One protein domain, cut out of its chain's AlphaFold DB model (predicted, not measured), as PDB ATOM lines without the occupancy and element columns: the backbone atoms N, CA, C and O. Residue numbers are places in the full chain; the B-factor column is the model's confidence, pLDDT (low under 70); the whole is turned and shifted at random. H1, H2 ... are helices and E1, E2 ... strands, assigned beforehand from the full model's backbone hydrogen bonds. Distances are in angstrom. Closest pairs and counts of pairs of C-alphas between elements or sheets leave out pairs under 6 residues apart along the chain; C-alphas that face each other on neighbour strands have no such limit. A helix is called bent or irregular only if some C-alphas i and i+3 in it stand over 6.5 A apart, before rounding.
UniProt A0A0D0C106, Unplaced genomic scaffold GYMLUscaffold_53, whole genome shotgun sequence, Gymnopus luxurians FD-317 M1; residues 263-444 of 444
ATOM      1  N   HIS A 263      -8.628  31.551  28.329       88.12
ATOM      2  CA  HIS A 263      -9.449  30.990  29.393       88.12
ATOM      3  C   HIS A 263      -8.629  30.647  30.648       88.12
ATOM      4  O   HIS A 263      -9.058  30.956  31.755       88.12
ATOM      5  N   ASP A 264      -7.430  30.086  30.491       87.94
ATOM      6  CA  ASP A 264      -6.565  29.716  31.618       87.94
ATOM      7  C   ASP A 264      -5.927  30.951  32.265       87.94
ATOM      8  O   ASP A 264      -5.786  31.009  33.487       87.94
ATOM      9  N   VAL A 265      -5.610  31.976  31.462       94.81
ATOM     10  CA  VAL A 265      -5.219  33.301  31.969       94.81
ATOM     11  C   VAL A 265      -6.343  33.889  32.825       94.81
ATOM     12  O   VAL A 265      -6.096  34.305  33.954       94.81
ATOM     13  N   ILE A 266      -7.585  33.879  32.331       94.94
ATOM     14  CA  ILE A 266      -8.758  34.379  33.063       94.94
ATOM     15  C   ILE A 266      -9.003  33.563  34.337       94.94
ATOM     16  O   ILE A 266      -9.254  34.151  35.385       94.94
ATOM     17  N   ALA A 267      -8.906  32.234  34.277       88.56
ATOM     18  CA  ALA A 267      -9.095  31.363  35.435       88.56
ATOM     19  C   ALA A 267      -8.055  31.640  36.532       88.56
ATOM     20  O   ALA A 267      -8.407  31.770  37.704       88.56
ATOM     21  N   PHE A 268      -6.784  31.808  36.157       94.56
ATOM     22  CA  PHE A 268      -5.738  32.209  37.095       94.56
ATOM     23  C   PHE A 268      -5.989  33.606  37.674       94.56
ATOM     24  O   PHE A 268      -5.882  33.789  38.884       94.56
ATOM     25  N   LEU A 269      -6.351  34.587  36.840       96.69
ATOM     26  CA  LEU A 269      -6.650  35.942  37.306       96.69
ATOM     27  C   LEU A 269      -7.895  35.986  38.213       96.69
ATOM     28  O   LEU A 269      -7.931  36.768  39.157       96.69
ATOM     29  N   MET A 270      -8.878  35.106  37.997       95.50
ATOM     30  CA  MET A 270     -10.010  34.929  38.909       95.50
ATOM     31  C   MET A 270      -9.545  34.408  40.270       95.50
ATOM     32  O   MET A 270      -9.923  34.962  41.298       95.50
ATOM     33  N   LEU A 271      -8.700  33.370  40.293       92.44
ATOM     34  CA  LEU A 271      -8.114  32.859  41.535       92.44
ATOM     35  C   LEU A 271      -7.291  33.944  42.244       92.44
ATOM     36  O   LEU A 271      -7.390  34.098  43.459       92.44
ATOM     37  N   TYR A 272      -6.521  34.723  41.483       95.88
ATOM     38  CA  TYR A 272      -5.806  35.885  41.994       95.88
ATOM     39  C   TYR A 272      -6.760  36.875  42.674       95.88
ATOM     40  O   TYR A 272      -6.530  37.219  43.833       95.88
ATOM     41  N   ASN A 273      -7.853  37.268  42.013       96.81
ATOM     42  CA  ASN A 273      -8.842  38.182  42.586       96.81
ATOM     43  C   ASN A 273      -9.507  37.599  43.841       96.81
ATOM     44  O   ASN A 273      -9.638  38.304  44.838       96.81
ATOM     45  N   LEU A 274      -9.860  36.309  43.843       95.38
ATOM     46  CA  LEU A 274     -10.407  35.629  45.021       95.38
ATOM     47  C   LEU A 274      -9.438  35.669  46.208       95.38
ATOM     48  O   LEU A 274      -9.860  35.939  47.327       95.38
ATOM     49  N   ILE A 275      -8.138  35.461  45.977       94.25
ATOM     50  CA  ILE A 275      -7.116  35.557  47.028       94.25
ATOM     51  C   ILE A 275      -6.970  37.002  47.528       94.25
ATOM     52  O   ILE A 275      -6.851  37.216  48.735       94.25
ATOM     53  N   GLN A 276      -7.022  38.004  46.639       96.12
ATOM     54  CA  GLN A 276      -7.015  39.415  47.053       96.12
ATOM     55  C   GLN A 276      -8.223  39.755  47.934       96.12
ATOM     56  O   GLN A 276      -8.086  40.476  48.924       96.12
ATOM     57  N   LEU A 277      -9.380  39.178  47.611       96.69
ATOM     58  CA  LEU A 277     -10.633  39.361  48.331       96.69
ATOM     59  C   LEU A 277     -10.803  38.426  49.536       96.69
ATOM     60  O   LEU A 277     -11.758  38.605  50.281       96.69
ATOM     61  N   GLY A 278      -9.906  37.465  49.773       95.75
ATOM     62  CA  GLY A 278     -10.105  36.397  50.763       95.75
ATOM     63  C   GLY A 278     -10.454  36.911  52.163       95.75
ATOM     64  O   GLY A 278     -11.496  36.565  52.708       95.75
ATOM     65  N   SER A 279      -9.647  37.830  52.699       95.00
ATOM     66  CA  SER A 279      -9.893  38.473  53.998       95.00
ATOM     67  C   SER A 279     -11.100  39.419  54.017       95.00
ATOM     68  O   SER A 279     -11.579  39.754  55.095       95.00
ATOM     69  N   ILE A 280     -11.567  39.891  52.857       95.69
ATOM     70  CA  ILE A 280     -12.759  40.747  52.718       95.69
ATOM     71  C   ILE A 280     -14.025  39.881  52.666       95.69
ATOM     72  O   ILE A 280     -15.069  40.269  53.172       95.69
ATOM     73  N   LEU A 281     -13.952  38.696  52.065       94.56
ATOM     74  CA  LEU A 281     -15.081  37.771  51.954       94.56
ATOM     75  C   LEU A 281     -15.277  36.911  53.213       94.56
ATOM     76  O   LEU A 281     -16.320  36.280  53.365       94.56
ATOM     77  N   ASP A 282     -14.302  36.895  54.121       93.00
ATOM     78  CA  ASP A 282     -14.389  36.193  55.398       93.00
ATOM     79  C   ASP A 282     -15.314  36.937  56.375       93.00
ATOM     80  O   ASP A 282     -14.963  37.986  56.923       93.00
ATOM     81  N   TYR A 283     -16.511  36.387  56.611       91.06
ATOM     82  CA  TYR A 283     -17.535  37.032  57.438       91.06
ATOM     83  C   TYR A 283     -17.054  37.325  58.869       91.06
ATOM     84  O   TYR A 283     -17.529  38.280  59.488       91.06
ATOM     85  N   ARG A 284     -16.096  36.535  59.384       90.19
ATOM     86  CA  ARG A 284     -15.545  36.681  60.739       90.19
ATOM     87  C   ARG A 284     -14.876  38.040  60.933       90.19
ATOM     88  O   ARG A 284     -14.875  38.555  62.046       90.19
ATOM     89  N   ARG A 285     -14.401  38.682  59.854       91.56
ATOM     90  CA  ARG A 285     -13.894  40.068  59.880       91.56
ATOM     91  C   ARG A 285     -14.916  41.065  60.425       91.56
ATOM     92  O   ARG A 285     -14.543  42.076  61.012       91.56
ATOM     93  N   TYR A 286     -16.200  40.812  60.202       90.25
ATOM     94  CA  TYR A 286     -17.271  41.762  60.498       90.25
ATOM     95  C   TYR A 286     -17.943  41.518  61.851       90.25
ATOM     96  O   TYR A 286     -18.725  42.353  62.300       90.25
ATOM     97  N   LEU A 287     -17.640  40.403  62.520       83.69
ATOM     98  CA  LEU A 287     -18.254  40.040  63.800       83.69
ATOM     99  C   LEU A 287     -17.673  40.814  64.991       83.69
ATOM    100  O   LEU A 287     -18.415  41.138  65.921       83.69
ATOM    101  N   GLU A 288     -16.392  41.188  64.932       66.62
ATOM    102  CA  GLU A 288     -15.672  41.874  66.018       66.62
ATOM    103  C   GLU A 288     -16.351  43.187  66.450       66.62
ATOM    104  O   GLU A 288     -16.348  43.545  67.624       66.62
ATOM    105  N   LYS A 289     -17.030  43.885  65.527       62.38
ATOM    106  CA  LYS A 289     -17.714  45.156  65.825       62.38
ATOM    107  C   LYS A 289     -18.951  45.012  66.721       62.38
ATOM    108  O   LYS A 289     -19.426  46.024  67.238       62.38
ATOM    109  N   TYR A 290     -19.492  43.802  66.890       58.88
ATOM    110  CA  TYR A 290     -20.832  43.602  67.453       58.88
ATOM    111  C   TYR A 290     -20.886  42.755  68.732       58.88
ATOM    112  O   TYR A 290     -21.935  42.738  69.372       58.88
ATOM    113  N   ASN A 291     -19.794  42.103  69.151       56.69
ATOM    114  CA  ASN A 291     -19.770  41.288  70.374       56.69
ATOM    115  C   ASN A 291     -18.397  41.336  71.072       56.69
ATOM    116  O   ASN A 291     -17.541  40.489  70.847       56.69
ATOM    117  N   ASN A 292     -18.205  42.305  71.973       55.88
ATOM    118  CA  ASN A 292     -16.956  42.454  72.741       55.88
ATOM    119  C   ASN A 292     -16.761  41.394  73.847       55.88
ATOM    120  O   ASN A 292     -15.696  41.355  74.462       55.88
ATOM    121  N   ASP A 293     -17.766  40.555  74.119       56.00
ATOM    122  CA  ASP A 293     -17.798  39.694  75.310       56.00
ATOM    123  C   ASP A 293     -17.587  38.192  75.022       56.00
ATOM    124  O   ASP A 293     -17.663  37.382  75.948       56.00
ATOM    125  N   ILE A 294     -17.297  37.787  73.774       54.66
ATOM    126  CA  ILE A 294     -17.076  36.372  73.415       54.66
ATOM    127  C   ILE A 294     -15.803  36.225  72.565       54.66
ATOM    128  O   ILE A 294     -15.808  36.438  71.353       54.66
ATOM    129  N   TYR A 295     -14.709  35.835  73.227       51.66
ATOM    130  CA  TYR A 295     -13.473  35.357  72.597       51.66
ATOM    131  C   TYR A 295     -13.616  33.864  72.284       51.66
ATOM    132  O   TYR A 295     -13.105  33.023  73.023       51.66
ATOM    133  N   ASP A 296     -14.354  33.546  71.227       58.69
ATOM    134  CA  ASP A 296     -14.341  32.218  70.611       58.69
ATOM    135  C   ASP A 296     -13.705  32.339  69.214       58.69
ATOM    136  O   ASP A 296     -13.756  33.409  68.599       58.69
ATOM    137  N   ASP A 297     -13.105  31.265  68.703       60.06
ATOM    138  CA  ASP A 297     -12.443  31.216  67.384       60.06
ATOM    139  C   ASP A 297     -13.430  31.479  66.219       60.06
ATOM    140  O   ASP A 297     -13.027  31.660  65.069       60.06
ATOM    141  N   GLU A 298     -14.731  31.548  66.515       62.38
ATOM    142  CA  GLU A 298     -15.810  31.859  65.575       62.38
ATOM    143  C   GLU A 298     -16.083  33.366  65.392       62.38
ATOM    144  O   GLU A 298     -16.754  33.744  64.431       62.38
ATOM    145  N   THR A 299     -15.596  34.248  66.280       65.81
ATOM    146  CA  THR A 299     -15.967  35.686  66.280       65.81
ATOM    147  C   THR A 299     -14.949  36.615  65.621       65.81
ATOM    148  O   THR A 299     -15.230  37.798  65.433       65.81
ATOM    149  N   HIS A 300     -13.781  36.099  65.250       81.31
ATOM    150  CA  HIS A 300     -12.708  36.849  64.604       81.31
ATOM    151  C   HIS A 300     -11.966  35.947  63.618       81.31
ATOM    152  O   HIS A 300     -12.058  34.725  63.703       81.31
ATOM    153  N   ILE A 301     -11.228  36.529  62.668       84.31
ATOM    154  CA  ILE A 301     -10.301  35.735  61.855       84.31
ATOM    155  C   ILE A 301      -9.129  35.352  62.767       84.31
ATOM    156  O   ILE A 301      -8.428  36.256  63.242       84.31
ATOM    157  N   PRO A 302      -8.872  34.056  63.013       85.62
ATOM    158  CA  PRO A 302      -7.746  33.640  63.834       85.62
ATOM    159  C   PRO A 302      -6.430  34.220  63.311       85.62
ATOM    160  O   PRO A 302      -6.220  34.340  62.102       85.62
ATOM    161  N   PHE A 303      -5.489  34.535  64.204       85.19
ATOM    162  CA  PHE A 303      -4.203  35.130  63.811       85.19
ATOM    163  C   PHE A 303      -3.467  34.319  62.728       85.19
ATOM    164  O   PHE A 303      -2.857  34.895  61.825       85.19
ATOM    165  N   HIS A 304      -3.549  32.985  62.792       78.50
ATOM    166  CA  HIS A 304      -2.946  32.107  61.790       78.50
ATOM    167  C   HIS A 304      -3.609  32.258  60.410       78.50
ATOM    168  O   HIS A 304      -2.902  32.329  59.411       78.50
ATOM    169  N   ASP A 305      -4.934  32.401  60.349       84.56
ATOM    170  CA  ASP A 305      -5.677  32.637  59.107       84.56
ATOM    171  C   ASP A 305      -5.366  34.020  58.521       84.56
ATOM    172  O   ASP A 305      -5.138  34.150  57.319       84.56
ATOM    173  N   VAL A 306      -5.258  35.056  59.362       88.81
ATOM    174  CA  VAL A 306      -4.804  36.390  58.926       88.81
ATOM    175  C   VAL A 306      -3.422  36.304  58.276       88.81
ATOM    176  O   VAL A 306      -3.173  36.931  57.241       88.81
ATOM    177  N   GLN A 307      -2.516  35.527  58.870       86.50
ATOM    178  CA  GLN A 307      -1.184  35.313  58.321       86.50
ATOM    179  C   GLN A 307      -1.235  34.521  57.003       86.50
ATOM    180  O   GLN A 307      -0.579  34.922  56.041       86.50
ATOM    181  N   ASN A 308      -2.085  33.493  56.911       83.75
ATOM    182  CA  ASN A 308      -2.319  32.733  55.681       83.75
ATOM    183  C   ASN A 308      -2.821  33.632  54.540       83.75
ATOM    184  O   ASN A 308      -2.287  33.562  53.433       83.75
ATOM    185  N   TYR A 309      -3.786  34.527  54.794       92.38
ATOM    186  CA  TYR A 309      -4.255  35.487  53.787       92.38
ATOM    187  C   TYR A 309      -3.124  36.402  53.304       92.38
ATOM    188  O   TYR A 309      -2.964  36.605  52.099       92.38
ATOM    189  N   LYS A 310      -2.306  36.933  54.222       92.56
ATOM    190  CA  LYS A 310      -1.164  37.795  53.874       92.56
ATOM    191  C   LYS A 310      -0.138  37.057  53.017       92.56
ATOM    192  O   LYS A 310       0.301  37.581  51.995       92.56
ATOM    193  N   GLU A 311       0.225  35.837  53.401       88.44
ATOM    194  CA  GLU A 311       1.178  35.013  52.654       88.44
ATOM    195  C   GLU A 311       0.638  34.628  51.274       88.44
ATOM    196  O   GLU A 311       1.353  34.758  50.276       88.44
ATOM    197  N   ALA A 312      -0.639  34.247  51.189       87.19
ATOM    198  CA  ALA A 312      -1.304  33.948  49.926       87.19
ATOM    199  C   ALA A 312      -1.302  35.161  48.982       87.19
ATOM    200  O   ALA A 312      -0.935  35.014  47.813       87.19
ATOM    201  N   LYS A 313      -1.619  36.368  49.485       94.69
ATOM    202  CA  LYS A 313      -1.556  37.623  48.709       94.69
ATOM    203  C   LYS A 313      -0.148  37.877  48.161       94.69
ATOM    204  O   LYS A 313      -0.000  38.144  46.967       94.69
ATOM    205  N   VAL A 314       0.891  37.714  48.986       92.12
ATOM    206  CA  VAL A 314       2.297  37.870  48.563       92.12
ATOM    207  C   VAL A 314       2.676  36.856  47.480       92.12
ATOM    208  O   VAL A 314       3.319  37.213  46.490       92.12
ATOM    209  N   HIS A 315       2.302  35.585  47.643       88.50
ATOM    210  CA  HIS A 315       2.621  34.539  46.670       88.50
ATOM    211  C   HIS A 315       1.911  34.750  45.338       88.50
ATOM    212  O   HIS A 315       2.551  34.703  44.285       88.50
ATOM    213  N   VAL A 316       0.610  35.031  45.366       92.94
ATOM    214  CA  VAL A 316      -0.160  35.192  44.136       92.94
ATOM    215  C   VAL A 316       0.225  36.470  43.386       92.94
ATOM    216  O   VAL A 316       0.224  36.476  42.157       92.94
ATOM    217  N   HIS A 317       0.657  37.523  44.092       94.81
ATOM    218  CA  HIS A 317       1.213  38.725  43.467       94.81
ATOM    219  C   HIS A 317       2.498  38.413  42.685       94.81
ATOM    220  O   HIS A 317       2.629  38.817  41.532       94.81
ATOM    221  N   LYS A 318       3.420  37.624  43.257       93.50
ATOM    222  CA  LYS A 318       4.635  37.184  42.542       93.50
ATOM    223  C   LYS A 318       4.298  36.405  41.269       93.50
ATOM    224  O   LYS A 318       4.926  36.630  40.238       93.50
ATOM    225  N   LEU A 319       3.306  35.514  41.333       92.19
ATOM    226  CA  LEU A 319       2.847  34.749  40.169       92.19
ATOM    227  C   LEU A 319       2.203  35.648  39.106       92.19
ATOM    228  O   LEU A 319       2.448  35.460  37.917       92.19
ATOM    229  N   ARG A 320       1.424  36.653  39.521       95.56
ATOM    230  CA  ARG A 320       0.817  37.634  38.617       95.56
ATOM    231  C   ARG A 320       1.871  38.477  37.897       95.56
ATOM    232  O   ARG A 320       1.802  38.623  36.681       95.56
ATOM    233  N   GLU A 321       2.865  39.001  38.610       95.88
ATOM    234  CA  GLU A 321       3.933  39.770  37.959       95.88
ATOM    235  C   GLU A 321       4.787  38.879  37.046       95.88
ATOM    236  O   GLU A 321       5.168  39.311  35.958       95.88
ATOM    237  N   TRP A 322       5.021  37.615  37.421       96.25
ATOM    238  CA  TRP A 322       5.644  36.640  36.522       96.25
ATOM    239  C   TRP A 322       4.825  36.460  35.236       96.25
ATOM    240  O   TRP A 322       5.393  36.530  34.147       96.25
ATOM    241  N   LEU A 323       3.499  36.308  35.337       96.25
ATOM    242  CA  LEU A 323       2.606  36.210  34.179       96.25
ATOM    243  C   LEU A 323       2.749  37.436  33.263       96.25
ATOM    244  O   LEU A 323       2.956  37.276  32.063       96.25
ATOM    245  N   PHE A 324       2.710  38.650  33.817       96.44
ATOM    246  CA  PHE A 324       2.828  39.892  33.038       96.44
ATOM    247  C   PHE A 324       4.201  40.082  32.374       96.44
ATOM    248  O   PHE A 324       4.304  40.759  31.353       96.44
ATOM    249  N   GLN A 325       5.259  39.492  32.934       96.94
ATOM    250  CA  GLN A 325       6.607  39.530  32.356       96.94
ATOM    251  C   GLN A 325       6.806  38.537  31.207       96.94
ATOM    252  O   GLN A 325       7.681  38.753  30.377       96.94
ATOM    253  N   HIS A 326       6.038  37.447  31.165       96.88
ATOM    254  CA  HIS A 326       6.242  36.363  30.194       96.88
ATOM    255  C   HIS A 326       5.154  36.301  29.124       96.88
ATOM    256  O   HIS A 326       5.357  35.690  28.077       96.88
ATOM    257  N   PHE A 327       4.010  36.938  29.370       97.31
ATOM    258  CA  PHE A 327       2.876  36.946  28.461       97.31
ATOM    259  C   PHE A 327       2.428  38.378  28.184       97.31
ATOM    260  O   PHE A 327       2.456  39.254  29.049       97.31
ATOM    261  N   LEU A 328       2.022  38.622  26.946       97.31
ATOM    262  CA  LEU A 328       1.346  39.837  26.510       97.31
ATOM    263  C   LEU A 328      -0.075  39.489  26.061       97.31
ATOM    264  O   LEU A 328      -0.365  38.335  25.744       97.31
ATOM    265  N   LEU A 329      -0.970  40.475  26.049       97.50
ATOM    266  CA  LEU A 329      -2.338  40.288  25.571       97.50
ATOM    267  C   LEU A 329      -2.521  41.103  24.299       97.50
ATOM    268  O   LEU A 329      -2.651  42.326  24.355       97.50
ATOM    269  N   ASP A 330      -2.522  40.432  23.154       97.12
ATOM    270  CA  ASP A 330      -2.830  41.059  21.875       97.12
ATOM    271  C   ASP A 330      -4.336  41.247  21.706       97.12
ATOM    272  O   ASP A 330      -5.145  40.546  22.312       97.12
ATOM    273  N   LEU A 331      -4.700  42.227  20.882       97.06
ATOM    274  CA  LEU A 331      -6.064  42.457  20.433       97.06
ATOM    275  C   LEU A 331      -6.056  42.309  18.916       97.06
ATOM    276  O   LEU A 331      -5.546  43.171  18.203       97.06
ATOM    277  N   GLU A 332      -6.559  41.180  18.437       96.50
ATOM    278  CA  GLU A 332      -6.676  40.904  17.008       96.50
ATOM    279  C   GLU A 332      -7.978  41.517  16.479       96.50
ATOM    280  O   GLU A 332      -9.012  41.401  17.131       96.50
ATOM    281  N   GLY A 333      -7.939  42.166  15.310       93.38
ATOM    282  CA  GLY A 333      -9.094  42.832  14.687       93.38
ATOM    283  C   GLY A 333      -8.798  44.273  14.253       93.38
ATOM    284  O   GLY A 333      -7.695  44.776  14.450       93.38
ATOM    285  N   GLU A 334      -9.783  44.951  13.655       88.38
ATOM    286  CA  GLU A 334      -9.669  46.362  13.218       88.38
ATOM    287  C   GLU A 334      -9.999  47.372  14.337       88.38
ATOM    288  O   GLU A 334     -10.214  48.557  14.077       88.38
ATOM    289  N   VAL A 335     -10.048  46.922  15.595       89.00
ATOM    290  CA  VAL A 335     -10.455  47.739  16.745       89.00
ATOM    291  C   VAL A 335      -9.307  47.896  17.729       89.00
ATOM    292  O   VAL A 335      -8.608  46.940  18.050       89.00
ATOM    293  N   GLY A 336      -9.119  49.123  18.212       90.31
ATOM    294  CA  GLY A 336      -8.165  49.450  19.266       90.31
ATOM    295  C   GLY A 336      -8.872  49.785  20.575       90.31
ATOM    296  O   GLY A 336      -9.942  50.385  20.575       90.31
ATOM    297  N   ASP A 337      -8.240  49.439  21.692       93.44
ATOM    298  CA  ASP A 337      -8.669  49.788  23.053       93.44
ATOM    299  C   ASP A 337      -7.754  50.837  23.713       93.44
ATOM    300  O   ASP A 337      -7.844  51.080  24.912       93.44
ATOM    301  N   GLY A 338      -6.847  51.441  22.936       95.00
ATOM    302  CA  GLY A 338      -5.879  52.432  23.417       95.00
ATOM    303  C   GLY A 338      -4.723  51.856  24.244       95.00
ATOM    304  O   GLY A 338      -3.856  52.616  24.667       95.00
ATOM    305  N   LEU A 339      -4.669  50.536  24.454       96.38
ATOM    306  CA  LEU A 339      -3.627  49.875  25.238       96.38
ATOM    307  C   LEU A 339      -2.575  49.230  24.326       96.38
ATOM    308  O   LEU A 339      -2.881  48.707  23.255       96.38
ATOM    309  N   SER A 340      -1.310  49.241  24.753       96.94
ATOM    310  CA  SER A 340      -0.268  48.432  24.112       96.94
ATOM    311  C   SER A 340      -0.406  46.968  24.530       96.94
ATOM    312  O   SER A 340      -0.874  46.679  25.629       96.94
ATOM    313  N   ALA A 341       0.051  46.035  23.694       96.31
ATOM    314  CA  ALA A 341      -0.007  44.603  23.994       96.31
ATOM    315  C   ALA A 341       0.659  44.226  25.333       96.31
ATOM    316  O   ALA A 341       0.117  43.434  26.104       96.31
ATOM    317  N   THR A 342       1.797  44.858  25.640       96.00
ATOM    318  CA  THR A 342       2.546  44.670  26.893       96.00
ATOM    319  C   THR A 342       1.767  45.144  28.122       96.00
ATOM    320  O   THR A 342       1.826  44.507  29.167       96.00
ATOM    321  N   ASN A 343       1.005  46.236  28.011       96.19
ATOM    322  CA  ASN A 343       0.293  46.814  29.156       96.19
ATOM    323  C   ASN A 343      -1.148  46.310  29.277       96.19
ATOM    324  O   ASN A 343      -1.743  46.403  30.350       96.19
ATOM    325  N   ARG A 344      -1.718  45.776  28.192       96.75
ATOM    326  CA  ARG A 344      -3.132  45.409  28.118       96.75
ATOM    327  C   ARG A 344      -3.518  44.370  29.163       96.75
ATOM    328  O   ARG A 344      -4.525  44.562  29.835       96.75
ATOM    329  N   LEU A 345      -2.722  43.314  29.342       96.69
ATOM    330  CA  LEU A 345      -3.034  42.258  30.310       96.69
ATOM    331  C   LEU A 345      -3.118  42.808  31.742       96.69
ATOM    332  O   LEU A 345      -4.107  42.578  32.435       96.69
ATOM    333  N   LYS A 346      -2.110  43.591  32.148       96.19
ATOM    334  CA  LYS A 346      -2.042  44.221  33.472       96.19
ATOM    335  C   LYS A 346      -3.193  45.205  33.689       96.19
ATOM    336  O   LYS A 346      -3.904  45.096  34.683       96.19
ATOM    337  N   ALA A 347      -3.439  46.096  32.726       95.31
ATOM    338  CA  ALA A 347      -4.523  47.073  32.807       95.31
ATOM    339  C   ALA A 347      -5.905  46.403  32.906       95.31
ATOM    340  O   ALA A 347      -6.706  46.761  33.766       95.31
ATOM    341  N   LYS A 348      -6.182  45.386  32.074       95.75
ATOM    342  CA  LYS A 348      -7.452  44.643  32.120       95.75
ATOM    343  C   LYS A 348      -7.609  43.859  33.421       95.75
ATOM    344  O   LYS A 348      -8.699  43.862  33.980       95.75
ATOM    345  N   SER A 349      -6.539  43.239  33.920       96.38
ATOM    346  CA  SER A 349      -6.548  42.540  35.209       96.38
ATOM    347  C   SER A 349      -6.902  43.479  36.366       96.38
ATOM    348  O   SER A 349      -7.763  43.144  37.175       96.38
ATOM    349  N   ASN A 350      -6.270  44.654  36.438       95.44
ATOM    350  CA  ASN A 350      -6.502  45.621  37.514       95.44
ATOM    351  C   ASN A 350      -7.917  46.211  37.447       95.44
ATOM    352  O   ASN A 350      -8.644  46.204  38.442       95.44
ATOM    353  N   ALA A 351      -8.346  46.644  36.256       94.38
ATOM    354  CA  ALA A 351      -9.702  47.138  36.034       94.38
ATOM    355  C   ALA A 351     -10.762  46.081  36.381       94.38
ATOM    356  O   ALA A 351     -11.816  46.412  36.924       94.38
ATOM    357  N   TRP A 352     -10.481  44.803  36.110       96.69
ATOM    358  CA  TRP A 352     -11.388  43.710  36.434       96.69
ATOM    359  C   TRP A 352     -11.525  43.466  37.940       96.69
ATOM    360  O   TRP A 352     -12.652  43.353  38.419       96.69
ATOM    361  N   LEU A 353     -10.421  43.448  38.700       96.69
ATOM    362  CA  LEU A 353     -10.479  43.353  40.166       96.69
ATOM    363  C   LEU A 353     -11.332  44.486  40.758       96.69
ATOM    364  O   LEU A 353     -12.210  44.244  41.586       96.69
ATOM    365  N   VAL A 354     -11.120  45.716  40.287       96.06
ATOM    366  CA  VAL A 354     -11.885  46.889  40.732       96.06
ATOM    367  C   VAL A 354     -13.364  46.768  40.362       96.06
ATOM    368  O   VAL A 354     -14.228  47.064  41.187       96.06
ATOM    369  N   MET A 355     -13.675  46.293  39.155       96.00
ATOM    370  CA  MET A 355     -15.054  46.036  38.734       96.00
ATOM    371  C   MET A 355     -15.734  45.008  39.646       96.00
ATOM    372  O   MET A 355     -16.840  45.256  40.116       96.00
ATOM    373  N   GLN A 356     -15.066  43.896  39.971       97.00
ATOM    374  CA  GLN A 356     -15.607  42.893  40.893       97.00
ATOM    375  C   GLN A 356     -15.875  43.476  42.287       97.00
ATOM    376  O   GLN A 356     -16.917  43.194  42.876       97.00
ATOM    377  N   CYS A 357     -14.985  44.340  42.783       97.31
ATOM    378  CA  CYS A 357     -15.177  45.050  44.049       97.31
ATOM    379  C   CYS A 357     -16.415  45.964  44.015       97.31
ATOM    380  O   CYS A 357     -17.259  45.908  44.911       97.31
ATOM    381  N   LYS A 358     -16.564  46.759  42.947       96.12
ATOM    382  CA  LYS A 358     -17.737  47.620  42.714       96.12
ATOM    383  C   LYS A 358     -19.034  46.816  42.681       96.12
ATOM    384  O   LYS A 358     -19.993  47.178  43.360       96.12
ATOM    385  N   VAL A 359     -19.060  45.717  41.922       96.94
ATOM    386  CA  VAL A 359     -20.237  44.845  41.786       96.94
ATOM    387  C   VAL A 359     -20.613  44.223  43.132       96.94
ATOM    388  O   VAL A 359     -21.797  44.168  43.457       96.94
ATOM    389  N   LEU A 360     -19.630  43.806  43.940       97.06
ATOM    390  CA  LEU A 360     -19.882  43.243  45.267       97.06
ATOM    391  C   LEU A 360     -20.595  44.246  46.182       97.06
ATOM    392  O   LEU A 360     -21.601  43.901  46.801       97.06
ATOM    393  N   ILE A 361     -20.120  45.495  46.225       97.31
ATOM    394  CA  ILE A 361     -20.752  46.559  47.019       97.31
ATOM    395  C   ILE A 361     -22.140  46.895  46.466       97.31
ATOM    396  O   ILE A 361     -23.096  46.967  47.234       97.31
ATOM    397  N   LEU A 362     -22.269  47.061  45.145       97.00
ATOM    398  CA  LEU A 362     -23.542  47.360  44.489       97.00
ATOM    399  C   LEU A 362     -24.601  46.304  44.815       97.00
ATOM    400  O   LEU A 362     -25.687  46.645  45.273       97.00
ATOM    401  N   HIS A 363     -24.281  45.025  44.618       95.94
ATOM    402  CA  HIS A 363     -25.210  43.938  44.913       95.94
ATOM    403  C   HIS A 363     -25.555  43.881  46.396       95.94
ATOM    404  O   HIS A 363     -26.698  43.596  46.745       95.94
ATOM    405  N   LYS A 364     -24.595  44.173  47.279       96.00
ATOM    406  CA  LYS A 364     -24.857  44.200  48.713       96.00
ATOM    407  C   LYS A 364     -25.814  45.332  49.102       96.00
ATOM    408  O   LYS A 364     -26.754  45.071  49.845       96.00
ATOM    409  N   VAL A 365     -25.639  46.532  48.544       96.56
ATOM    410  CA  VAL A 365     -26.594  47.647  48.689       96.56
ATOM    411  C   VAL A 365     -27.980  47.247  48.176       96.56
ATOM    412  O   VAL A 365     -28.968  47.409  48.881       96.56
ATOM    413  N   GLU A 366     -28.063  46.654  46.983       95.44
ATOM    414  CA  GLU A 366     -29.344  46.230  46.404       95.44
ATOM    415  C   GLU A 366     -30.040  45.128  47.223       95.44
ATOM    416  O   GLU A 366     -31.271  45.057  47.237       95.44
ATOM    417  N   MET A 367     -29.283  44.260  47.902       94.75
ATOM    418  CA  MET A 367     -29.828  43.277  48.844       94.75
ATOM    419  C   MET A 367     -30.354  43.942  50.118       94.75
ATOM    420  O   MET A 367     -31.447  43.596  50.565       94.75
ATOM    421  N   GLU A 368     -29.615  44.903  50.675       94.88
ATOM    422  CA  GLU A 368     -30.034  45.673  51.853       94.88
ATOM    423  C   GLU A 368     -31.316  46.470  51.588       94.88
ATOM    424  O   GLU A 368     -32.250  46.389  52.384       94.88
ATOM    425  N   ASP A 369     -31.421  47.136  50.432       95.62
ATOM    426  CA  ASP A 369     -32.623  47.872  50.004       95.62
ATOM    427  C   ASP A 369     -33.865  46.970  49.875       95.62
ATOM    428  O   ASP A 369     -35.003  47.436  49.953       95.62
ATOM    429  N   ARG A 370     -33.654  45.669  49.654       96.31
ATOM    430  CA  ARG A 370     -34.708  44.648  49.549       96.31
ATOM    431  C   ARG A 370     -34.933  43.880  50.849       96.31
ATOM    432  O   ARG A 370     -35.681  42.905  50.831       96.31
ATOM    433  N   GLU A 371     -34.268  44.274  51.934       95.12
ATOM    434  CA  GLU A 371     -34.293  43.582  53.227       95.12
ATOM    435  C   GLU A 371     -33.877  42.096  53.125       95.12
ATOM    436  O   GLU A 371     -34.277  41.255  53.933       95.12
ATOM    437  N   VAL A 372     -33.059  41.745  52.122       92.12
ATOM    438  CA  VAL A 372     -32.522  40.391  51.948       92.12
ATOM    439  C   VAL A 372     -31.303  40.232  52.849       92.12
ATOM    440  O   VAL A 372     -30.237  40.801  52.603       92.12
ATOM    441  N   VAL A 373     -31.456  39.422  53.893       85.94
ATOM    442  CA  VAL A 373     -30.356  39.057  54.788       85.94
ATOM    443  C   VAL A 373     -29.571  37.876  54.216       85.94
ATOM    444  O   VAL A 373     -30.150  36.908  53.724       85.94
ATOM    445  N   GLY A 374     -28.242  37.968  54.264       80.00
ATOM    446  CA  GLY A 374     -27.370  36.818  54.018       80.00
ATOM    447  C   GLY A 374     -27.350  35.870  55.218       80.00
ATOM    448  O   GLY A 374     -28.016  36.116  56.223       80.00
ATOM    449  N   GLU A 375     -26.527  34.824  55.137       77.31
ATOM    450  CA  GLU A 375     -26.264  33.903  56.256       77.31
ATOM    451  C   GLU A 375     -25.834  34.653  57.527       77.31
ATOM    452  O   GLU A 375     -26.289  34.350  58.629       77.31
ATOM    453  N   HIS A 376     -25.054  35.724  57.347       79.94
ATOM    454  CA  HIS A 376     -24.685  36.658  58.403       79.94
ATOM    455  C   HIS A 376     -25.265  38.047  58.115       79.94
ATOM    456  O   HIS A 376     -24.757  38.800  57.282       79.94
ATOM    457  N   SER A 377     -26.320  38.416  58.847       81.12
ATOM    458  CA  SER A 377     -26.995  39.722  58.738       81.12
ATOM    459  C   SER A 377     -26.124  40.917  59.148       81.12
ATOM    460  O   SER A 377     -26.483  42.056  58.867       81.12
ATOM    461  N   LEU A 378     -24.982  40.661  59.793       83.75
ATOM    462  CA  LEU A 378     -24.059  41.674  60.311       83.75
ATOM    463  C   LEU A 378     -23.098  42.235  59.257       83.75
ATOM    464  O   LEU A 378     -22.499  43.283  59.480       83.75
ATOM    465  N   VAL A 379     -22.937  41.562  58.116       91.94
ATOM    466  CA  VAL A 379     -22.089  42.077  57.037       91.94
ATOM    467  C   VAL A 379     -22.873  43.159  56.303       91.94
ATOM    468  O   VAL A 379     -23.873  42.837  55.662       91.94
ATOM    469  N   LEU A 380     -22.437  44.418  56.390       94.19
ATOM    470  CA  LEU A 380     -23.071  45.561  55.718       94.19
ATOM    471  C   LEU A 380     -22.232  46.050  54.528       94.19
ATOM    472  O   LEU A 380     -21.003  45.970  54.554       94.19
ATOM    473  N   ALA A 381     -22.870  46.628  53.508       96.00
ATOM    474  CA  ALA A 381     -22.210  47.176  52.319       96.00
ATOM    475  C   ALA A 381     -21.110  48.189  52.673       96.00
ATOM    476  O   ALA A 381     -20.021  48.158  52.099       96.00
ATOM    477  N   LYS A 382     -21.372  49.054  53.661       95.88
ATOM    478  CA  LYS A 382     -20.404  50.050  54.144       95.88
ATOM    479  C   LYS A 382     -19.152  49.408  54.750       95.88
ATOM    480  O   LYS A 382     -18.055  49.931  54.582       95.88
ATOM    481  N   ASP A 383     -19.305  48.267  55.424       94.88
ATOM    482  CA  ASP A 383     -18.198  47.554  56.058       94.88
ATOM    483  C   ASP A 383     -17.380  46.783  55.016       94.88
ATOM    484  O   ASP A 383     -16.153  46.760  55.097       94.88
ATOM    485  N   VAL A 384     -18.036  46.229  53.989       96.00
ATOM    486  CA  VAL A 384     -17.360  45.634  52.823       96.00
ATOM    487  C   VAL A 384     -16.538  46.685  52.075       96.00
ATOM    488  O   VAL A 384     -15.363  46.447  51.799       96.00
ATOM    489  N   LYS A 385     -17.111  47.870  51.811       96.25
ATOM    490  CA  LYS A 385     -16.387  49.000  51.205       96.25
ATOM    491  C   LYS A 385     -15.164  49.387  52.037       96.25
ATOM    492  O   LYS A 385     -14.065  49.446  51.496       96.25
ATOM    493  N   ALA A 386     -15.337  49.598  53.342       94.88
ATOM    494  CA  ALA A 386     -14.237  49.972  54.227       94.88
ATOM    495  C   ALA A 386     -13.117  48.915  54.246       94.88
ATOM    496  O   ALA A 386     -11.943  49.268  54.200       94.88
ATOM    497  N   ALA A 387     -13.467  47.624  54.250       95.31
ATOM    498  CA  ALA A 387     -12.489  46.538  54.192       95.31
ATOM    499  C   ALA A 387     -11.704  46.518  52.867       95.31
ATOM    500  O   ALA A 387     -10.507  46.247  52.876       95.31
ATOM    501  N   MET A 388     -12.346  46.826  51.735       95.88
ATOM    502  CA  MET A 388     -11.657  46.967  50.442       95.88
ATOM    503  C   MET A 388     -10.695  48.151  50.437       95.88
ATOM    504  O   MET A 388      -9.578  48.033  49.943       95.88
ATOM    505  N   GLU A 389     -11.114  49.284  50.993       94.69
ATOM    506  CA  GLU A 389     -10.279  50.481  51.085       94.69
ATOM    507  C   GLU A 389      -9.069  50.248  51.997       94.69
ATOM    508  O   GLU A 389      -7.960  50.656  51.666       94.69
ATOM    509  N   GLU A 390      -9.247  49.519  53.097       93.56
ATOM    510  CA  GLU A 390      -8.155  49.115  53.982       93.56
ATOM    511  C   GLU A 390      -7.181  48.138  53.302       93.56
ATOM    512  O   GLU A 390      -5.969  48.347  53.337       93.56
ATOM    513  N   ASP A 391      -7.692  47.079  52.670       93.25
ATOM    514  CA  ASP A 391      -6.851  45.992  52.158       93.25
ATOM    515  C   ASP A 391      -6.222  46.294  50.787       93.25
ATOM    516  O   ASP A 391      -5.140  45.779  50.506       93.25
ATOM    517  N   LEU A 392      -6.891  47.064  49.916       93.75
ATOM    518  CA  LEU A 392      -6.516  47.197  48.499       93.75
ATOM    519  C   LEU A 392      -5.975  48.580  48.123       93.75
ATOM    520  O   LEU A 392      -5.096  48.649  47.268       93.75
ATOM    521  N   LEU A 393      -6.427  49.679  48.748       87.69
ATOM    522  CA  LEU A 393      -5.870  51.012  48.438       87.69
ATOM    523  C   LEU A 393      -4.454  51.200  48.995       87.69
ATOM    524  O   LEU A 393      -3.697  52.028  48.491       87.69
ATOM    525  N   LEU A 394      -4.073  50.437  50.023       82.81
ATOM    526  CA  LEU A 394      -2.713  50.483  50.562       82.81
ATOM    527  C   LEU A 394      -1.684  49.817  49.635       82.81
ATOM    528  O   LEU A 394      -0.492  50.120  49.736       82.81
ATOM    529  N   ASP A 395      -2.124  48.948  48.721       84.94
ATOM    530  CA  ASP A 395      -1.258  48.274  47.757       84.94
ATOM    531  C   ASP A 395      -1.199  49.053  46.431       84.94
ATOM    532  O   ASP A 395      -1.962  48.829  45.486       84.94
ATOM    533  N   LYS A 396      -0.241  49.984  46.362       84.44
ATOM    534  CA  LYS A 396       0.004  50.823  45.177       84.44
ATOM    535  C   LYS A 396       0.320  50.017  43.918       84.44
ATOM    536  O   LYS A 396       0.054  50.488  42.815       84.44
ATOM    537  N   ASP A 397       0.844  48.801  44.058       81.38
ATOM    538  CA  ASP A 397       1.216  47.967  42.914       81.38
ATOM    539  C   ASP A 397      -0.015  47.361  42.210       81.38
ATOM    540  O   ASP A 397       0.088  46.818  41.102       81.38
ATOM    541  N   LEU A 398      -1.204  47.466  42.817       83.75
ATOM    542  CA  LEU A 398      -2.470  47.067  42.201       83.75
ATOM    543  C   LEU A 398      -3.033  48.114  41.240       83.75
ATOM    544  O   LEU A 398      -3.893  47.765  40.435       83.75
ATOM    545  N   GLY A 399      -2.600  49.380  41.319       86.62
ATOM    546  CA  GLY A 399      -3.251  50.481  40.595       86.62
ATOM    547  C   GLY A 399      -4.750  50.593  40.907       86.62
ATOM    548  O   GLY A 399      -5.525  51.059  40.079       86.62
ATOM    549  N   PHE A 400      -5.176  50.105  42.080       89.81
ATOM    550  CA  PHE A 400      -6.586  50.041  42.470       89.81
ATOM    551  C   PHE A 400      -7.200  51.445  42.539       89.81
ATOM    552  O   PHE A 400      -8.316  51.660  42.071       89.81
ATOM    553  N   GLU A 401      -6.423  52.410  43.039       91.38
ATOM    554  CA  GLU A 401      -6.786  53.827  43.145       91.38
ATOM    555  C   GLU A 401      -7.163  54.471  41.801       91.38
ATOM    556  O   GLU A 401      -8.052  55.313  41.771       91.38
ATOM    557  N   GLU A 402      -6.581  54.037  40.676       90.44
ATOM    558  CA  GLU A 402      -6.837  54.637  39.353       90.44
ATOM    559  C   GLU A 402      -8.259  54.373  38.834       90.44
ATOM    560  O   GLU A 402      -8.759  55.071  37.950       90.44
ATOM    561  N   HIS A 403      -8.908  53.328  39.347       90.19
ATOM    562  CA  HIS A 403     -10.236  52.906  38.911       90.19
ATOM    563  C   HIS A 403     -11.269  52.935  40.045       90.19
ATOM    564  O   HIS A 403     -12.468  52.735  39.788       90.19
ATOM    565  N   TRP A 404     -10.824  53.159  41.286       93.94
ATOM    566  CA  TRP A 404     -11.694  53.272  42.448       93.94
ATOM    567  C   TRP A 404     -12.394  54.641  42.459       93.94
ATOM    568  O   TRP A 404     -11.731  55.659  42.288       93.94
ATOM    569  N   PRO A 405     -13.728  54.704  42.619       91.19
ATOM    570  CA  PRO A 405     -14.463  55.963  42.627       91.19
ATOM    571  C   PRO A 405     -13.996  56.885  43.755       91.19
ATOM    572  O   PRO A 405     -14.116  56.544  44.934       91.19
ATOM    573  N   GLU A 406     -13.500  58.064  43.385       85.75
ATOM    574  CA  GLU A 406     -13.152  59.118  44.333       85.75
ATOM    575  C   GLU A 406     -14.414  59.683  45.005       85.75
ATOM    576  O   GLU A 406     -15.453  59.864  44.366       85.75
ATOM    577  N   GLY A 407     -14.320  59.991  46.301       77.62
ATOM    578  CA  GLY A 407     -15.385  60.655  47.050       77.62
ATOM    579  C   GLY A 407     -15.473  60.179  48.495       77.62
ATOM    580  O   GLY A 407     -15.831  59.031  48.758       77.62
ATOM    581  N   GLU A 408     -15.204  61.084  49.435       77.56
ATOM    582  CA  GLU A 408     -15.488  60.884  50.861       77.56
ATOM    583  C   GLU A 408     -16.990  61.073  51.109       77.56
ATOM    584  O   GLU A 408     -17.437  62.092  51.632       77.56
ATOM    585  N   VAL A 409     -17.792  60.106  50.665       87.75
ATOM    586  CA  VAL A 409     -19.210  60.032  51.026       87.75
ATOM    587  C   VAL A 409     -19.349  59.008  52.144       87.75
ATOM    588  O   VAL A 409     -18.948  57.856  51.983       87.75
ATOM    589  N   GLU A 410     -19.885  59.436  53.289       88.62
ATOM    590  CA  GLU A 410     -20.101  58.550  54.444       88.62
ATOM    591  C   GLU A 410     -21.155  57.470  54.147       88.62
ATOM    592  O   GLU A 410     -21.062  56.350  54.651       88.62
ATOM    593  N   ASP A 411     -22.144  57.798  53.313       95.38
ATOM    594  CA  ASP A 411     -23.226  56.906  52.913       95.38
ATOM    595  C   ASP A 411     -22.849  56.084  51.667       95.38
ATOM    596  O   ASP A 411     -22.553  56.618  50.592       95.38
ATOM    597  N   VAL A 412     -22.852  54.755  51.801       96.31
ATOM    598  CA  VAL A 412     -22.430  53.850  50.719       96.31
ATOM    599  C   VAL A 412     -23.434  53.836  49.561       96.31
ATOM    600  O   VAL A 412     -23.039  53.625  48.415       96.31
ATOM    601  N   GLN A 413     -24.713  54.114  49.815       96.69
ATOM    602  CA  GLN A 413     -25.758  54.187  48.799       96.69
ATOM    603  C   GLN A 413     -25.581  55.432  47.924       96.69
ATOM    604  O   GLN A 413     -25.682  55.347  46.698       96.69
ATOM    605  N   GLU A 414     -25.293  56.586  48.525       95.75
ATOM    606  CA  GLU A 414     -24.899  57.796  47.804       95.75
ATOM    607  C   GLU A 414     -23.593  57.586  47.035       95.75
ATOM    608  O   GLU A 414     -23.526  57.947  45.859       95.75
ATOM    609  N   TRP A 415     -22.599  56.922  47.636       95.81
ATOM    610  CA  TRP A 415     -21.352  56.581  46.949       95.81
ATOM    611  C   TRP A 415     -21.593  55.720  45.701       95.81
ATOM    612  O   TRP A 415     -21.079  56.049  44.635       95.81
ATOM    613  N   VAL A 416     -22.423  54.671  45.785       96.56
ATOM    614  CA  VAL A 416     -22.799  53.843  44.622       96.56
ATOM    615  C   VAL A 416     -23.446  54.691  43.523       96.56
ATOM    616  O   VAL A 416     -23.114  54.527  42.351       96.56
ATOM    617  N   LYS A 417     -24.327  55.636  43.870       95.19
ATOM    618  CA  LYS A 417     -24.993  56.514  42.889       95.19
ATOM    619  C   LYS A 417     -24.034  57.444  42.141       95.19
ATOM    620  O   LYS A 417     -24.388  57.887  41.054       95.19
ATOM    621  N   LEU A 418     -22.856  57.755  42.692       93.94
ATOM    622  CA  LEU A 418     -21.887  58.641  42.033       93.94
ATOM    623  C   LEU A 418     -21.242  58.015  40.798       93.94
ATOM    624  O   LEU A 418     -20.892  58.733  39.865       93.94
ATOM    625  N   TRP A 419     -21.055  56.697  40.806       93.50
ATOM    626  CA  TRP A 419     -20.343  55.991  39.742       93.50
ATOM    627  C   TRP A 419     -21.201  54.965  39.005       93.50
ATOM    628  O   TRP A 419     -20.782  54.508  37.944       93.50
ATOM    629  N   LYS A 420     -22.368  54.586  39.543       94.44
ATOM    630  CA  LYS A 420     -23.301  53.685  38.863       94.44
ATOM    631  C   LYS A 420     -23.863  54.372  37.620       94.44
ATOM    632  O   LYS A 420     -24.641  55.316  37.723       94.44
ATOM    633  N   ASP A 421     -23.508  53.851  36.458       92.81
ATOM    634  CA  ASP A 421     -24.094  54.190  35.170       92.81
ATOM    635  C   ASP A 421     -25.161  53.143  34.818       92.81
ATOM    636  O   ASP A 421     -24.894  51.943  34.783       92.81
ATOM    637  N   GLU A 422     -26.391  53.592  34.564       90.56
ATOM    638  CA  GLU A 422     -27.496  52.718  34.155       90.56
ATOM    639  C   GLU A 422     -27.273  52.084  32.772       90.56
ATOM    640  O   GLU A 422     -27.899  51.073  32.452       90.56
ATOM    641  N   ALA A 423     -26.398  52.665  31.945       89.50
ATOM    642  CA  ALA A 423     -26.030  52.125  30.643       89.50
ATOM    643  C   ALA A 423     -24.926  51.057  30.723       89.50
ATOM    644  O   ALA A 423     -24.766  50.278  29.777       89.50
ATOM    645  N   GLU A 424     -24.170  51.002  31.823       88.31
ATOM    646  CA  GLU A 424     -23.109  50.016  32.009       88.31
ATOM    647  C   GLU A 424     -23.643  48.702  32.589       88.31
ATOM    648  O   GLU A 424     -24.524  48.655  33.448       88.31
ATOM    649  N   SER A 425     -23.066  47.591  32.127       86.12
ATOM    650  CA  SER A 425     -23.305  46.281  32.726       86.12
ATOM    651  C   SER A 425     -22.231  45.993  33.771       86.12
ATOM    652  O   SER A 425     -21.060  45.807  33.442       86.12
ATOM    653  N   TYR A 426     -22.649  45.917  35.031       91.19
ATOM    654  CA  TYR A 426     -21.805  45.484  36.140       91.19
ATOM    655  C   TYR A 426     -21.758  43.957  36.181       91.19
ATOM    656  O   TYR A 426     -22.788  43.294  36.298       91.19
ATOM    657  N   SER A 427     -20.560  43.387  36.054       92.31
ATOM    658  CA  SER A 427     -20.370  41.941  35.964       92.31
ATOM    659  C   SER A 427     -19.137  41.476  36.727       92.31
ATOM    660  O   SER A 427     -18.120  42.166  36.783       92.31
ATOM    661  N   TYR A 428     -19.209  40.256  37.262       93.75
ATOM    662  CA  TYR A 428     -18.045  39.552  37.798       93.75
ATOM    663  C   TYR A 428     -17.164  38.934  36.702       93.75
ATOM    664  O   TYR A 428     -16.054  38.488  36.994       93.75
ATOM    665  N   ALA A 429     -17.636  38.886  35.454       94.00
ATOM    666  CA  ALA A 429     -16.913  38.291  34.334       94.00
ATOM    667  C   ALA A 429     -15.749  39.171  33.860       94.00
ATOM    668  O   ALA A 429     -15.785  40.395  33.993       94.00
ATOM    669  N   PHE A 430     -14.724  38.536  33.283       94.25
ATOM    670  CA  PHE A 430     -13.629  39.248  32.626       94.25
ATOM    671  C   PHE A 430     -14.185  40.144  31.502       94.25
ATOM    672  O   PHE A 430     -15.152  39.737  30.849       94.25
ATOM    673  N   PRO A 431     -13.608  41.339  31.255       92.38
ATOM    674  CA  PRO A 431     -14.093  42.241  30.217       92.38
ATOM    675  C   PRO A 431     -14.224  41.545  28.861       92.38
ATOM    676  O   PRO A 431     -13.279  40.912  28.389       92.38
ATOM    677  N   VAL A 432     -15.392  41.692  28.235       91.38
ATOM    678  CA  VAL A 432     -15.640  41.144  26.899       91.38
ATOM    679  C   VAL A 432     -14.699  41.764  25.870       91.38
ATOM    680  O   VAL A 432     -14.230  42.900  26.019       91.38
ATOM    681  N   ASP A 433     -14.436  41.005  24.809       92.06
ATOM    682  CA  ASP A 433     -13.728  41.522  23.648       92.06
ATOM    683  C   ASP A 433     -14.465  42.763  23.101       92.06
ATOM    684  O   ASP A 433     -15.701  42.782  23.058       92.06
ATOM    685  N   PRO A 434     -13.746  43.819  22.679       92.06
ATOM    686  CA  PRO A 434     -14.385  44.944  22.013       92.06
ATOM    687  C   PRO A 434     -15.021  44.467  20.700       92.06
ATOM    688  O   PRO A 434     -14.522  43.543  20.060       92.06
ATOM    689  N   ASN A 435     -16.119  45.098  20.281       90.81
ATOM    690  CA  ASN A 435     -16.876  44.680  19.095       90.81
ATOM    691  C   ASN A 435     -15.976  44.535  17.857       90.81
ATOM    692  O   ASN A 435     -15.453  45.526  17.367       90.81
ATOM    693  N   GLY A 436     -15.841  43.316  17.328       90.94
ATOM    694  CA  GLY A 436     -15.000  43.035  16.155       90.94
ATOM    695  C   GLY A 436     -13.516  42.802  16.464       90.94
ATOM    696  O   GLY A 436     -12.723  42.685  15.530       90.94
ATOM    697  N   GLY A 437     -13.144  42.728  17.743       94.25
ATOM    698  CA  GLY A 437     -11.828  42.313  18.211       94.25
ATOM    699  C   GLY A 437     -11.855  40.970  18.946       94.25
ATOM    700  O   GLY A 437     -12.922  40.432  19.238       94.25
ATOM    701  N   LYS A 438     -10.670  40.434  19.243       96.12
ATOM    702  CA  LYS A 438     -10.475  39.254  20.092       96.12
ATOM    703  C   LYS A 438      -9.183  39.370  20.891       96.12
ATOM    704  O   LYS A 438      -8.121  39.592  20.305       96.12
ATOM    705  N   TYR A 439      -9.247  39.178  22.206       96.94
ATOM    706  CA  TYR A 439      -8.043  39.086  23.021       96.94
ATOM    707  C   TYR A 439      -7.323  37.748  22.803       96.94
ATOM    708  O   TYR A 439      -7.925  36.673  22.853       96.94
ATOM    709  N   VAL A 440      -6.011  37.810  22.575       96.69
ATOM    710  CA  VAL A 440      -5.166  36.634  22.331       96.69
ATOM    711  C   VAL A 440      -3.880  36.753  23.148       96.69
ATOM    712  O   VAL A 440      -3.060  37.629  22.865       96.69
ATOM    713  N   PRO A 441      -3.674  35.902  24.169       96.25
ATOM    714  CA  PRO A 441      -2.404  35.845  24.875       96.25
ATOM    715  C   PRO A 441      -1.287  35.401  23.930       96.25
ATOM    716  O   PRO A 441      -1.474  34.481  23.133       96.25
ATOM    717  N   LYS A 442      -0.113  36.022  24.036       94.75
ATOM    718  CA  LYS A 442       1.104  35.550  23.366       94.75
ATOM    719  C   LYS A 442       2.265  35.543  24.340       94.75
ATOM    720  O   LYS A 442       2.328  36.373  25.244       94.75
ATOM    721  N   VAL A 443       3.176  34.601  24.142       94.31
ATOM    722  CA  VAL A 443       4.454  34.562  24.858       94.31
ATOM    723  C   VAL A 443       5.309  35.736  24.375       94.31
ATOM    724  O   VAL A 443       5.331  36.004  23.170       94.31
ATOM    725  N   GLN A 444       5.946  36.452  25.307       89.81
ATOM    726  CA  GLN A 444       6.844  37.572  24.996       89.81
ATOM    727  C   GLN A 444       8.151  37.130  24.334       89.81
ATOM    728  O   GLN A 444       8.647  36.023  24.653       89.81
TER     729      GLN A 444
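AT A GLANCE: This is residues 263 to 444 of the 444 residues of an uncharacterized protein of Gymnopus luxurians FD-317 M1 (UniProt A0A0D0C106). This is an elongated helical wedge: the long helices H3 and H4 open as a V from the end where the strands E1 and E2 pair as a small ribbon, and H1 lies in the V, packing on H3. Towards the wide end H5 folds back along H4 as a helical hairpin and H6 packs on H4, while the stretch from 287 to 302 makes the tip of the long axis. The printed part has 182 residues with six named helices and two named strands, in the order H1 H2 H3 E1 H4 H5 H6 E2; the sheet E1 - E2 is antiparallel and the class is mostly helix. The whole is compact, with a radius of gyration of the C-alphas of 18.2 A, and spans 61 by 39 by 27 A.

HOW THE PARTS SIT: Start with H1, residues 263 to 281, which touches H3, residues 303 to 326, at a shallow tilt of 27 degrees, opposite ways; their closest C-alphas, Gln 276 and Lys 313, are 6.0 A apart. H3 and H4, residues 341 to 369, only just touch, with 3 pairs of C-alphas within 8 A, closest at Phe 324 and Lys 346, 6.5 A. Look next at the antiparallel strands E1, residues 327 to 333, and E2, residues 437 to 443: N 330 and O 440 are within hydrogen-bond range at 2.9 A, as are N 328 and O 442 at 2.8 A. The closest C-alphas of E1 and H4, Leu 328 and Thr 342, are 5.0 A apart. H5, residues 381 to 392, touches H4 at a shallow tilt of 25 degrees, opposite ways, closest at the C-alphas of Lys 364 and Ala 381, 5.4 A. With residues 276 to 280 alone H1 touches H5, closest at the C-alphas of Ile 280 and Ala 387, 6.0 A. H6, residues 412 to 419, touches H4, closest at the C-alphas of Leu 362 and Val 416, 6.5 A. H2, residues 283 to 286, is close to H5 but not clearly touching, with the C-alphas of Tyr 286 and Asp 383 7.4 A apart. H1 and H6 are apart. Every O i to N i+4 pair is within hydrogen-bond range in H3 and H5; in H1 it is 13 of 15, in H4 23 of 25 and in H6 3 of 4, and H2 is too short for such a pair.

IN THESE COORDINATES: Find C-alpha 263 at (-9.449, 30.990, 29.393); from there H1 runs 24.2 A to C-alpha 281, with a kink of 35 degrees near residue 275, and it is irregular, C-alphas 276 and 279 being 7.6 A apart. H3 measures 35.2 A, and E1 follows it directly, 19.2 A long. H4 begins at C-alpha 341, (-0.007, 44.603, 23.994), and runs 41.8 A; it is only just irregular, C-alphas 342 and 345 being 7.0 A apart. H5 is 16.2 A long and H6 11.4 A. E2, 19.2 A, ends at C-alpha 443, (4.454, 34.562, 24.858).

THE WHOLE: The two C-alphas farthest apart, those of Asp 293 and Glu 334, are 63.0 A apart. The printed part has no cut, and its long links are H2 to H3, H4 to H5, H5 to H6 and H6 to E2. In the B-factor column the mean pLDDT of the printed part is 90.2; look at residues 288 to 299 for the values under 70.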